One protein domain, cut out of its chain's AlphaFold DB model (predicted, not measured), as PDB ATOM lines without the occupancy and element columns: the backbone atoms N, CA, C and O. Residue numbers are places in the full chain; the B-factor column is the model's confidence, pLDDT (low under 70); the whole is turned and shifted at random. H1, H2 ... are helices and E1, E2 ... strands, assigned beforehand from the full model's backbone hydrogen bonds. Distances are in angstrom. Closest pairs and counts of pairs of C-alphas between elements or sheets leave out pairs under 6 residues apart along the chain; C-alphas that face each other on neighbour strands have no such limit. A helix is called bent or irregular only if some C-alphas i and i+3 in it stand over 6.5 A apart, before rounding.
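Overview. This is residues 5 to 100 of the 183 residues of an uncharacterized protein of Acetobacter syzygii (UniProt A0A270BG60). A small slab of three parallel strands, in the order E2, E1, E5, has one long helix, H1, running along one face, while H3 only grazes the sheet and a small hairpin, E3 and E4, follows E2. The long helix and the loop after E5 reach towards the two ends of the longest axis. The printed part has 96 residues, with three named helices and five named strands in the order E1, H1, E2, E3, E4, H2, E5, H3; the class is mixed, helices and strands. The whole is compact, with a radius of gyration of the C-alphas of 13.4 A, and spans 41 by 31 by 22 A.

Arrangement. Begin at E1, residues 5 to 9, the inner strand. Beside it are the edge strands E2, residues 38 to 44, and E5, residues 73 to 76. E2 and E1 are parallel at 27 degrees, with N 8 and O 41 within hydrogen-bond range at 2.9 A; E1 and E5 are parallel at 14 degrees, with N 7 and O 73 at 2.8 A. H1, residues 16 to 33, is on this sheet at a height of 8.8 A, over E2 and E1, and runs along the strands, at 1 degrees to E1 on the local plane; this gives two layers, a helix on one face of a sheet. Its closest C-alphas to E2 are those of Phe 26 and Tyr 38, 6.1 A apart. E1, H1 and E2 form a strand-helix-strand unit, two parallel neighbour strands joined through a helix, with a right-handed crossover. E3, residues 48 to 50, and E4, residues 56 to 58, form an antiparallel hairpin, with N 49 and O 57 at 2.8 A; H1 is apart from both. H2, residues 65 to 68, is only just not on the sheet, with 4 pairs of C-alphas within 10 A. H3, residues 89 to 98, only grazes the sheet, with its residues 90 to 98. Every O i to N i+4 pair is within hydrogen-bond range in H3, and 13 of 14 are in H1; H2 is too short for such a pair.

Along the chain. Find C-alpha 5 at (157.902, 121.399, 86.337), where E1 begins its 12.5 A. H1 covers 25.9 A from C-alpha 16 at (157.753, 131.042, 103.212), and E2 covers 19.6 A. H2 is irregular: C-alphas 65 and 68 are 7.5 A apart. H3 covers 14.2 A and ends at C-alpha 98, (144.836, 123.959, 85.837).

Size, cuts and confidence. The two C-alphas farthest apart, those of Gly 34 and Arg 84, are 42.2 A apart. The printed part has no cut. The link from E5 to H3, residues 77 to 88, is long. The mean pLDDT of the printed part is 89.2; look for values under 70 at residues 68 and 86.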
ATOM      1  N   LEU A   5     158.273 120.071  85.855       92.19
ATOM      2  CA  LEU A   5     157.902 121.399  86.337       92.19
ATOM      3  C   LEU A   5     157.053 121.320  87.610       92.19
ATOM      4  O   LEU A   5     155.972 120.724  87.621       92.19
ATOM      5  N   ILE A   6     157.527 121.967  88.672       93.56
ATOM      6  CA  ILE A   6     156.862 122.067  89.968       93.56
ATOM      7  C   ILE A   6     156.443 123.514  90.188       93.56
ATOM      8  O   ILE A   6     157.274 124.402  90.361       93.56
ATOM      9  N   VAL A   7     155.139 123.746  90.194       94.38
ATOM     10  CA  VAL A   7     154.552 125.063  90.403       94.38
ATOM     11  C   VAL A   7     154.134 125.215  91.857       94.38
ATOM     12  O   VAL A   7     153.304 124.450  92.350       94.38
ATOM     13  N   PHE A   8     154.667 126.242  92.509       94.81
ATOM     14  CA  PHE A   8     154.213 126.730  93.802       94.81
ATOM     15  C   PHE A   8     153.286 127.922  93.580       94.81
ATOM     16  O   PHE A   8     153.724 129.006  93.193       94.81
ATOM     17  N   VAL A   9     151.995 127.710  93.815       93.69
ATOM     18  CA  VAL A   9     150.977 128.756  93.773       93.69
ATOM     19  C   VAL A   9     151.002 129.485  95.103       93.69
ATOM     20  O   VAL A   9     150.765 128.883  96.152       93.69
ATOM     21  N   VAL A  10     151.296 130.776  95.051       92.44
ATOM     22  CA  VAL A  10     151.478 131.616  96.231       92.44
ATOM     23  C   VAL A  10     150.549 132.820  96.165       92.44
ATOM     24  O   VAL A  10     150.275 133.367  95.098       92.44
ATOM     25  N   ASN A  11     150.043 133.224  97.323       90.75
ATOM     26  CA  ASN A  11     149.251 134.436  97.483       90.75
ATOM     27  C   ASN A  11     149.959 135.380  98.461       90.75
ATOM     28  O   ASN A  11     150.941 134.997  99.099       90.75
ATOM     29  N   ASP A  12     149.455 136.600  98.607       89.50
ATOM     30  CA  ASP A  12     149.950 137.491  99.651       89.50
ATOM     31  C   ASP A  12     149.761 136.875 101.044       89.50
ATOM     32  O   ASP A  12     148.827 136.100 101.282       89.50
ATOM     33  N   ASN A  13     150.677 137.193 101.959       91.69
ATOM     34  CA  ASN A  13     150.784 136.608 103.297       91.69
ATOM     35  C   ASN A  13     151.129 135.098 103.322       91.69
ATOM     36  O   ASN A  13     150.840 134.411 104.301       91.69
ATOM     37  N   VAL A  14     151.760 134.563 102.270       92.69
ATOM     38  CA  VAL A  14     152.202 133.153 102.203       92.69
ATOM     39  C   VAL A  14     153.237 132.798 103.280       92.69
ATOM     40  O   VAL A  14     154.113 133.602 103.616       92.69
ATOM     41  N   GLN A  15     153.178 131.571 103.803       94.31
ATOM     42  CA  GLN A  15     154.217 131.018 104.669       94.31
ATOM     43  C   GLN A  15     155.422 130.605 103.825       94.31
ATOM     44  O   GLN A  15     155.362 129.654 103.052       94.31
ATOM     45  N   LEU A  16     156.548 131.295 104.007       93.00
ATOM     46  CA  LEU A  16     157.753 131.042 103.212       93.00
ATOM     47  C   LEU A  16     158.271 129.599 103.360       93.00
ATOM     48  O   LEU A  16     158.811 129.035 102.415       93.00
ATOM     49  N   MET A  17     158.056 128.985 104.526       93.12
ATOM     50  CA  MET A  17     158.441 127.597 104.798       93.12
ATOM     51  C   MET A  17     157.687 126.582 103.925       93.12
ATOM     52  O   MET A  17     158.268 125.565 103.551       93.12
ATOM     53  N   ASP A  18     156.445 126.879 103.541       92.94
ATOM     54  CA  ASP A  18     155.630 126.001 102.689       92.94
ATOM     55  C   ASP A  18     156.111 126.001 101.230       92.94
ATOM     56  O   ASP A  18     155.751 125.124 100.445       92.94
ATOM     57  N   ILE A  19     156.943 126.980 100.875       94.06
ATOM     58  CA  ILE A  19     157.618 127.080  99.585       94.06
ATOM     59  C   ILE A  19     159.012 126.471  99.702       94.06
ATOM     60  O   ILE A  19     159.325 125.496  99.023       94.06
ATOM     61  N   ALA A  20     159.843 127.059 100.568       92.62
ATOM     62  CA  ALA A  20     161.260 126.740 100.669       92.62
ATOM     63  C   ALA A  20     161.480 125.277 101.062       92.62
ATOM     64  O   ALA A  20     162.286 124.601 100.439       92.62
ATOM     65  N   GLY A  21     160.698 124.756 102.016       92.12
ATOM     66  CA  GLY A  21     160.846 123.382 102.493       92.12
ATOM     67  C   GLY A  21     160.747 122.353 101.362       92.12
ATOM     68  O   GLY A  21     161.717 121.640 101.103       92.12
ATOM     69  N   PRO A  22     159.614 122.268 100.644       93.19
ATOM     70  CA  PRO A  22     159.509 121.349  99.518       93.19
ATOM     71  C   PRO A  22     160.444 121.706  98.351       93.19
ATOM     72  O   PRO A  22     160.977 120.797  97.716       93.19
ATOM     73  N   ALA A  23     160.660 122.993  98.052       93.88
ATOM     74  CA  ALA A  23     161.518 123.412  96.940       93.88
ATOM     75  C   ALA A  23     162.980 122.974  97.129       93.88
ATOM     76  O   ALA A  23     163.574 122.452  96.182       93.88
ATOM     77  N   ASP A  24     163.521 123.109  98.341       93.94
ATOM     78  CA  ASP A  24     164.876 122.670  98.681       93.94
ATOM     79  C   ASP A  24     165.009 121.152  98.573       93.94
ATOM     80  O   ASP A  24     166.004 120.667  98.051       93.94
ATOM     81  N   VAL A  25     163.984 120.386  98.963       91.75
ATOM     82  CA  VAL A  25     163.987 118.922  98.793       91.75
ATOM     83  C   VAL A  25     164.095 118.528  97.315       91.75
ATOM     84  O   VAL A  25     164.836 117.606  96.972       91.75
ATOM     85  N   PHE A  26     163.380 119.214  96.419       92.69
ATOM     86  CA  PHE A  26     163.487 118.952  94.978       92.69
ATOM     87  C   PHE A  26     164.831 119.402  94.397       92.69
ATOM     88  O   PHE A  26     165.381 118.711  93.538       92.69
ATOM     89  N   SER A  27     165.368 120.524  94.879       92.38
ATOM     90  CA  SER A  27     166.702 121.004  94.511       92.38
ATOM     91  C   SER A  27     167.789 120.017  94.947       92.38
ATOM     92  O   SER A  27     168.633 119.624  94.148       92.38
ATOM     93  N   GLU A  28     167.706 119.516  96.178       90.81
ATOM     94  CA  GLU A  28     168.650 118.541  96.721       90.81
ATOM     95  C   GLU A  28     168.571 117.211  95.971       90.81
ATOM     96  O   GLU A  28     169.596 116.608  95.660       90.81
ATOM     97  N   ALA A  29     167.369 116.777  95.577       90.75
ATOM     98  CA  ALA A  29     167.230 115.621  94.701       90.75
ATOM     99  C   ALA A  29     168.005 115.817  93.384       90.75
ATOM    100  O   ALA A  29     168.709 114.905  92.954       90.75
ATOM    101  N   ASN A  30     167.944 116.997  92.759       92.88
ATOM    102  CA  ASN A  30     168.740 117.271  91.559       92.88
ATOM    103  C   ASN A  30     170.246 117.176  91.827       92.88
ATOM    104  O   ASN A  30     170.966 116.580  91.023       92.88
ATOM    105  N   THR A  31     170.712 117.721  92.955       90.75
ATOM    106  CA  THR A  31     172.117 117.646  93.385       90.75
ATOM    107  C   THR A  31     172.566 116.195  93.555       90.75
ATOM    108  O   THR A  31     173.591 115.803  92.998       90.75
ATOM    109  N   LEU A  32     171.770 115.372  94.246       87.50
ATOM    110  CA  LEU A  32     172.074 113.961  94.510       87.50
ATOM    111  C   LEU A  32     172.137 113.113  93.234       87.50
ATOM    112  O   LEU A  32     172.978 112.223  93.126       87.50
ATOM    113  N   TYR A  33     171.270 113.388  92.257       87.06
ATOM    114  CA  TYR A  33     171.270 112.682  90.969       87.06
ATOM    115  C   TYR A  33     172.180 113.333  89.912       87.06
ATOM    116  O   TYR A  33     172.311 112.795  88.811       87.06
ATOM    117  N   GLY A  34     172.796 114.481  90.214       88.38
ATOM    118  CA  GLY A  34     173.662 115.227  89.295       88.38
ATOM    119  C   GLY A  34     172.963 115.715  88.020       88.38
ATOM    120  O   GLY A  34     173.630 115.944  87.012       88.38
ATOM    121  N   GLN A  35     171.630 115.831  88.025       88.12
ATOM    122  CA  GLN A  35     170.830 116.241  86.865       88.12
ATOM    123  C   GLN A  35     169.674 117.162  87.280       88.12
ATOM    124  O   GLN A  35     169.069 116.931  88.328       88.12
ATOM    125  N   PRO A  36     169.302 118.162  86.455       88.69
ATOM    126  CA  PRO A  36     168.181 119.061  86.729       88.69
ATOM    127  C   PRO A  36     166.839 118.368  86.437       88.69
ATOM    128  O   PRO A  36     166.144 118.662  85.472       88.69
ATOM    129  N   ILE A  37     166.479 117.375  87.248       92.19
ATOM    130  CA  ILE A  37     165.258 116.582  87.061       92.19
ATOM    131  C   ILE A  37     164.013 117.409  87.395       92.19
ATOM    132  O   ILE A  37     162.995 117.267  86.722       92.19
ATOM    133  N   TYR A  38     164.073 118.250  88.428       93.38
ATOM    134  CA  TYR A  38     162.956 119.053  88.922       93.38
ATOM    135  C   TYR A  38     163.239 120.546  88.784       93.38
ATOM    136  O   TYR A  38     164.281 121.023  89.229       93.38
ATOM    137  N   ARG A  39     162.278 121.304  88.256       93.50
ATOM    138  CA  ARG A  39     162.339 122.767  88.210       93.50
ATOM    139  C   ARG A  39     161.193 123.360  89.015       93.50
ATOM    140  O   ARG A  39     160.038 123.242  88.616       93.50
ATOM    141  N   SER A  40     161.520 123.995  90.134       94.38
ATOM    142  CA  SER A  40     160.561 124.696  90.991       94.38
ATOM    143  C   SER A  40     160.378 126.136  90.518       94.38
ATOM    144  O   SER A  40     161.371 126.824  90.294       94.38
ATOM    145  N   ILE A  41     159.131 126.590  90.371       94.62
ATOM    146  CA  ILE A  41     158.793 127.980  90.028       94.62
ATOM    147  C   ILE A  41     157.666 128.522  90.910       94.62
ATOM    148  O   ILE A  41     156.782 127.780  91.346       94.62
ATOM    149  N   LEU A  42     157.688 129.832  91.134       94.50
ATOM    150  CA  LEU A  42     156.691 130.594  91.875       94.50
ATOM    151  C   LEU A  42     155.676 131.235  90.936       94.50
ATOM    152  O   LEU A  42     156.034 131.952  90.000       94.50
ATOM    153  N   VAL A  43     154.397 131.026  91.233       94.19
ATOM    154  CA  VAL A  43     153.286 131.581  90.461       94.19
ATOM    155  C   VAL A  43     152.321 132.273  91.395       94.19
ATOM    156  O   VAL A  43     151.883 131.690  92.387       94.19
ATOM    157  N   ALA A  44     151.968 133.510  91.070       93.00
ATOM    158  CA  ALA A  44     151.128 134.327  91.930       93.00
ATOM    159  C   ALA A  44     150.178 135.232  91.131       93.00
ATOM    160  O   ALA A  44     150.383 135.444  89.937       93.00
ATOM    161  N   PRO A  45     149.136 135.800  91.761       90.06
ATOM    162  CA  PRO A  45     148.273 136.792  91.113       90.06
ATOM    163  C   PRO A  45     148.992 138.102  90.774       90.06
ATOM    164  O   PRO A  45     148.576 138.811  89.864       90.06
ATOM    165  N   GLN A  46     150.047 138.442  91.520       90.44
ATOM    166  CA  GLN A  46     150.871 139.627  91.293       90.44
ATOM    167  C   GLN A  46     152.357 139.266  91.289       90.44
ATOM    168  O   GLN A  46     152.781 138.309  91.931       90.44
ATOM    169  N   LYS A  47     153.168 140.080  90.607       91.94
ATOM    170  CA  LYS A  47     154.609 139.833  90.466       91.94
ATOM    171  C   LYS A  47     155.372 139.899  91.789       91.94
ATOM    172  O   LYS A  47     156.359 139.192  91.945       91.94
ATOM    173  N   THR A  48     154.924 140.730  92.726       94.69
ATOM    174  CA  THR A  48     155.566 140.929  94.029       94.69
ATOM    175  C   THR A  48     154.615 140.489  95.128       94.69
ATOM    176  O   THR A  48     153.481 140.955  95.175       94.69
ATOM    177  N   ILE A  49     155.095 139.621  96.014       92.88
ATOM    178  CA  ILE A  49     154.329 138.996  97.091       92.88
ATOM    179  C   ILE A  49     155.044 139.248  98.416       92.88
ATOM    180  O   ILE A  49     156.273 139.161  98.496       92.88
ATOM    181  N   ARG A  50     154.292 139.558  99.473       94.00
ATOM    182  CA  ARG A  50     154.816 139.681 100.832       94.00
ATOM    183  C   ARG A  50     154.458 138.425 101.623       94.00
ATOM    184  O   ARG A  50     153.298 138.067 101.771       94.00
ATOM    185  N   SER A  51     155.469 137.745 102.145       94.94
ATOM    186  CA  SER A  51     155.295 136.580 103.019       94.94
ATOM    187  C   SER A  51     154.782 136.974 104.409       94.94
ATOM    188  O   SER A  51     154.913 138.124 104.840       94.94
ATOM    189  N   SER A  52     154.269 136.000 105.160       94.06
ATOM    190  CA  SER A  52     153.763 136.205 106.523       94.06
ATOM    191  C   SER A  52     154.819 136.662 107.528       94.06
ATOM    192  O   SER A  52     154.485 137.238 108.559       94.06
ATOM    193  N   CYS A  53     156.097 136.398 107.251       93.62
ATOM    194  CA  CYS A  53     157.225 136.867 108.057       93.62
ATOM    195  C   CYS A  53     157.789 138.217 107.576       93.62
ATOM    196  O   CYS A  53     158.806 138.671 108.090       93.62
ATOM    197  N   GLY A  54     157.135 138.875 106.613       93.12
ATOM    198  CA  GLY A  54     157.467 140.228 106.164       93.12
ATOM    199  C   GLY A  54     158.492 140.312 105.031       93.12
ATOM    200  O   GLY A  54     158.695 141.404 104.500       93.12
ATOM    201  N   PHE A  55     159.091 139.192 104.610       95.56
ATOM    202  CA  PHE A  55     159.957 139.159 103.429       95.56
ATOM    203  C   PHE A  55     159.149 139.397 102.157       95.56
ATOM    204  O   PHE A  55     158.071 138.826 101.985       95.56
ATOM    205  N   VAL A  56     159.702 140.218 101.267       95.31
ATOM    206  CA  VAL A  56     159.160 140.471  99.934       95.31
ATOM    207  C   VAL A  56     159.873 139.568  98.937       95.31
ATOM    208  O   VAL A  56     161.094 139.449  98.964       95.31
ATOM    209  N   MET A  57     159.098 138.940  98.065       94.12
ATOM    210  CA  MET A  57     159.558 137.963  97.087       94.12
ATOM    211  C   MET A  57     158.893 138.219  95.737       94.12
ATOM    212  O   MET A  57     157.786 138.756  95.667       94.12
ATOM    213  N   GLN A  58     159.587 137.854  94.663       94.75
ATOM    214  CA  GLN A  58     159.097 138.020  93.303       94.75
ATOM    215  C   GLN A  58     158.644 136.665  92.756       94.75
ATOM    216  O   GLN A  58     159.386 135.691  92.833       94.75
ATOM    217  N   ALA A  59     157.432 136.600  92.213       94.12
ATOM    218  CA  ALA A  59     156.960 135.424  91.498       94.12
ATOM    219  C   ALA A  59     157.668 135.312  90.139       94.12
ATOM    220  O   ALA A  59     157.899 136.323  89.467       94.12
ATOM    221  N   ASP A  60     157.970 134.094  89.694       94.50
ATOM    222  CA  ASP A  60     158.544 133.854  88.367       94.50
ATOM    223  C   ASP A  60     157.534 134.217  87.275       94.50
ATOM    224  O   ASP A  60     157.879 134.915  86.319       94.50
ATOM    225  N   TYR A  61     156.262 133.862  87.483       93.31
ATOM    226  CA  TYR A  61     155.162 134.135  86.556       93.31
ATOM    227  C   TYR A  61     153.910 134.633  87.283       93.31
ATOM    228  O   TYR A  61     153.639 134.246  88.424       93.31
ATOM    229  N   CYS A  62     153.118 135.464  86.604       91.06
ATOM    230  CA  CYS A  62     151.746 135.717  87.027       91.06
ATOM    231  C   CYS A  62     150.830 134.571  86.551       91.06
ATOM    232  O   CYS A  62     151.152 133.869  85.591       91.06
ATOM    233  N   LEU A  63     149.676 134.377  87.204       87.31
ATOM    234  CA  LEU A  63     148.710 133.310  86.861       87.31
ATOM    235  C   LEU A  63     148.273 133.320  85.385       87.31
ATOM    236  O   LEU A  63     147.954 132.275  84.823       87.31
ATOM    237  N   GLU A  64     148.249 134.491  84.757       82.12
ATOM    238  CA  GLU A  64     147.821 134.665  83.366       82.12
ATOM    239  C   GLU A  64     148.896 134.209  82.364       82.12
ATOM    240  O   GLU A  64     148.568 133.660  81.311       82.12
ATOM    241  N   ASP A  65     150.173 134.349  82.731       84.06
ATOM    242  CA  ASP A  65     151.322 134.120  81.846       84.06
ATOM    243  C   ASP A  65     151.699 132.636  81.719       84.06
ATOM    244  O   ASP A  65     152.389 132.233  80.782       84.06
ATOM    245  N   ILE A  66     151.274 131.801  82.672       81.81
ATOM    246  CA  ILE A  66     151.756 130.418  82.791       81.81
ATOM    247  C   ILE A  66     150.959 129.392  81.971       81.81
ATOM    248  O   ILE A  66     151.391 128.250  81.826       81.81
ATOM    249  N   ASN A  67     149.822 129.770  81.386       72.25
ATOM    250  CA  ASN A  67     148.898 128.826  80.736       72.25
ATOM    251  C   ASN A  67     149.501 128.040  79.546       72.25
ATOM    252  O   ASN A  67     148.901 127.071  79.091       72.25
ATOM    253  N   ALA A  68     150.685 128.419  79.055       69.00
ATOM    254  CA  ALA A  68     151.409 127.715  77.996       69.00
ATOM    255  C   ALA A  68     152.350 126.591  78.489       69.00
ATOM    256  O   ALA A  68     152.872 125.837  77.666       69.00
ATOM    257  N   LEU A  69     152.611 126.473  79.799       78.50
ATOM    258  CA  LEU A  69     153.553 125.491  80.348       78.50
ATOM    259  C   LEU A  69     152.850 124.191  80.765       78.50
ATOM    260  O   LEU A  69     151.814 124.205  81.424       78.50
ATOM    261  N   SER A  70     153.455 123.044  80.445       83.50
ATOM    262  CA  SER A  70     153.004 121.742  80.944       83.50
ATOM    263  C   SER A  70     153.429 121.560  82.404       83.50
ATOM    264  O   SER A  70     154.616 121.416  82.694       83.50
ATOM    265  N   ILE A  71     152.465 121.557  83.323       88.88
ATOM    266  CA  ILE A  71     152.723 121.469  84.765       88.88
ATOM    267  C   ILE A  71     152.742 120.000  85.206       88.88
ATOM    268  O   ILE A  71     151.743 119.287  85.099       88.88
ATOM    269  N   ASP A  72     153.868 119.538  85.754       90.06
ATOM    270  CA  ASP A  72     153.980 118.180  86.295       90.06
ATOM    271  C   ASP A  72     153.542 118.079  87.753       90.06
ATOM    272  O   ASP A  72     153.193 116.985  88.192       90.06
ATOM    273  N   ARG A  73     153.643 119.158  88.539       88.94
ATOM    274  CA  ARG A  73     153.198 119.211  89.941       88.94
ATOM    275  C   ARG A  73     152.720 120.600  90.279       88.94
ATOM    276  O   ARG A  73     153.341 121.586  89.900       88.94
ATOM    277  N   LEU A  74     151.652 120.644  91.055       91.75
ATOM    278  CA  LEU A  74     151.062 121.870  91.546       91.75
ATOM    279  C   LEU A  74     150.966 121.777  93.069       91.75
ATOM    280  O   LEU A  74     150.306 120.876  93.587       91.75
ATOM    281  N   LEU A  75     151.625 122.693  93.768       92.12
ATOM    282  CA  LEU A  75     151.522 122.861  95.211       92.12
ATOM    283  C   LEU A  75     150.927 124.234  95.498       92.12
ATOM    284  O   LEU A  75     151.345 125.229  94.916       92.12
ATOM    285  N   VAL A  76     149.954 124.288  96.401       92.50
ATOM    286  CA  VAL A  76     149.410 125.551  96.906       92.50
ATOM    287  C   VAL A  76     150.072 125.812  98.248       92.50
ATOM    288  O   VAL A  76     149.904 125.016  99.172       92.50
ATOM    289  N   ALA A  77     150.850 126.886  98.338       92.75
ATOM    290  CA  ALA A  77     151.513 127.254  99.579       92.75
ATOM    291  C   ALA A  77     150.492 127.801 100.587       92.75
ATOM    292  O   ALA A  77     149.561 128.526 100.218       92.75
ATOM    293  N   GLY A  78     150.656 127.442 101.859       91.19
ATOM    294  CA  GLY A  78     149.776 127.883 102.927       91.19
ATOM    295  C   GLY A  78     149.996 129.342 103.314       91.19
ATOM    296  O   GLY A  78     150.978 129.992 102.952       91.19
ATOM    297  N   ALA A  79     149.048 129.869 104.080       90.38
ATOM    298  CA  ALA A  79     149.101 131.201 104.663       90.38
ATOM    299  C   ALA A  79     148.466 131.160 106.060       90.38
ATOM    300  O   ALA A  79     147.528 130.379 106.290       90.38
ATOM    301  N   PRO A  80     148.893 132.015 107.005       89.75
ATOM    302  CA  PRO A  80     148.187 132.164 108.267       89.75
ATOM    303  C   PRO A  80     146.717 132.513 108.014       89.75
ATOM    304  O   PRO A  80     146.403 133.373 107.192       89.75
ATOM    305  N   ASN A  81     145.812 131.856 108.741       84.81
ATOM    306  CA  ASN A  81     144.362 132.018 108.594       84.81
ATOM    307  C   ASN A  81     143.795 131.657 107.204       84.81
ATOM    308  O   ASN A  81     142.669 132.055 106.920       84.81
ATOM    309  N   ALA A  82     144.495 130.858 106.384       81.81
ATOM    310  CA  ALA A  82     144.017 130.407 105.066       81.81
ATOM    311  C   ALA A  82     142.608 129.781 105.080       81.81
ATOM    312  O   ALA A  82     141.867 129.896 104.113       81.81
ATOM    313  N   ALA A  83     142.203 129.152 106.189       77.88
ATOM    314  CA  ALA A  83     140.857 128.592 106.348       77.88
ATOM    315  C   ALA A  83     139.744 129.653 106.484       77.88
ATOM    316  O   ALA A  83     138.565 129.325 106.386       77.88
ATOM    317  N   ARG A  84     140.105 130.907 106.776       77.50
ATOM    318  CA  ARG A  84     139.180 132.028 107.003       77.50
ATOM    319  C   ARG A  84     139.333 133.137 105.964       77.50
ATOM    320  O   ARG A  84     138.411 133.928 105.800       77.50
ATOM    321  N   SER A  85     140.477 133.224 105.292       72.44
ATOM    322  CA  SER A  85     140.688 134.162 104.196       72.44
ATOM    323  C   SER A  85     140.134 133.587 102.896       72.44
ATOM    324  O   SER A  85     140.451 132.469 102.504       72.44
ATOM    325  N   VAL A  86     139.296 134.367 102.214       69.38
ATOM    326  CA  VAL A  86     138.836 134.026 100.866       69.38
ATOM    327  C   VAL A  86     140.006 134.274  99.910       69.38
ATOM    328  O   VAL A  86     140.477 135.414  99.833       69.38
ATOM    329  N   PRO A  87     140.514 133.250  99.199       72.69
ATOM    330  CA  PRO A  87     141.539 133.459  98.184       72.69
ATOM    331  C   PRO A  87     141.029 134.408  97.096       72.69
ATOM    332  O   PRO A  87     139.828 134.456  96.822       72.69
ATOM    333  N   ALA A  88     141.932 135.136  96.434       73.31
ATOM    334  CA  ALA A  88     141.549 135.956  95.288       73.31
ATOM    335  C   ALA A  88     140.803 135.090  94.256       73.31
ATOM    336  O   ALA A  88     141.270 134.001  93.916       73.31
ATOM    337  N   GLN A  89     139.654 135.559  93.753       72.44
ATOM    338  CA  GLN A  89     138.808 134.775  92.838       72.44
ATOM    339  C   GLN A  89     139.588 134.247  91.622       72.44
ATOM    340  O   GLN A  89     139.382 133.102  91.222       72.44
ATOM    341  N   GLY A  90     140.548 135.029  91.110       81.94
ATOM    342  CA  GLY A  90     141.432 134.612  90.018       81.94
ATOM    343  C   GLY A  90     142.280 133.376  90.340       81.94
ATOM    344  O   GLY A  90     142.454 132.520  89.478       81.94
ATOM    345  N   VAL A  91     142.735 133.213  91.590       85.31
ATOM    346  CA  VAL A  91     143.480 132.018  92.032       85.31
ATOM    347  C   VAL A  91     142.579 130.793  91.989       85.31
ATOM    348  O   VAL A  91     142.972 129.767  91.450       85.31
ATOM    349  N   ILE A  92     141.365 130.890  92.539       86.38
ATOM    350  CA  ILE A  92     140.432 129.755  92.603       86.38
ATOM    351  C   ILE A  92     140.039 129.314  91.195       86.38
ATOM    352  O   ILE A  92     140.084 128.123  90.886       86.38
ATOM    353  N   GLN A  93     139.687 130.272  90.334       87.81
ATOM    354  CA  GLN A  93     139.316 129.992  88.952       87.81
ATOM    355  C   GLN A  93     140.472 129.327  88.201       87.81
ATOM    356  O   GLN A  93     140.281 128.267  87.601       87.81
ATOM    357  N   TRP A  94     141.678 129.888  88.296       89.75
ATOM    358  CA  TRP A  94     142.861 129.316  87.663       89.75
ATOM    359  C   TRP A  94     143.179 127.913  88.199       89.75
ATOM    360  O   TRP A  94     143.357 126.980  87.419       89.75
ATOM    361  N   LEU A  95     143.155 127.715  89.522       89.75
ATOM    362  CA  LEU A  95     143.374 126.408  90.148       89.75
ATOM    363  C   LEU A  95     142.362 125.369  89.663       89.75
ATOM    364  O   LEU A  95     142.749 124.244  89.352       89.75
ATOM    365  N   SER A  96     141.081 125.735  89.573       88.38
ATOM    366  CA  SER A  96     140.026 124.824  89.121       88.38
ATOM    367  C   SER A  96     140.232 124.350  87.679       88.38
ATOM    368  O   SER A  96     139.913 123.207  87.358       88.38
ATOM    369  N   HIS A  97     140.819 125.201  86.832       88.31
ATOM    370  CA  HIS A  97     141.120 124.879  85.443       88.31
ATOM    371  C   HIS A  97     142.421 124.076  85.298       88.31
ATOM    372  O   HIS A  97     142.463 123.094  84.554       88.31
ATOM    373  N   THR A  98     143.467 124.462  86.028       89.19
ATOM    374  CA  THR A  98     144.836 123.959  85.837       89.19
ATOM    375  C   THR A  98     145.146 122.711  86.669       89.19
ATOM    376  O   THR A  98     145.818 121.795  86.194       89.19
ATOM    377  N   ALA A  99     144.636 122.610  87.901       87.56
ATOM    378  CA  ALA A  99     144.938 121.489  88.798       87.56
ATOM    379  C   ALA A  99     144.525 120.098  88.269       87.56
ATOM    380  O   ALA A  99     145.236 119.132  88.563       87.56
ATOM    381  N   PRO A 100     143.427 119.935  87.501       87.81
ATOM    382  CA  PRO A 100     143.095 118.655  86.871       87.81
ATOM    383  C   PRO A 100     144.074 118.234  85.768       87.81
ATOM    384  O   PRO A 100     144.218 117.041  85.512       87.81
TER     385      PRO A 100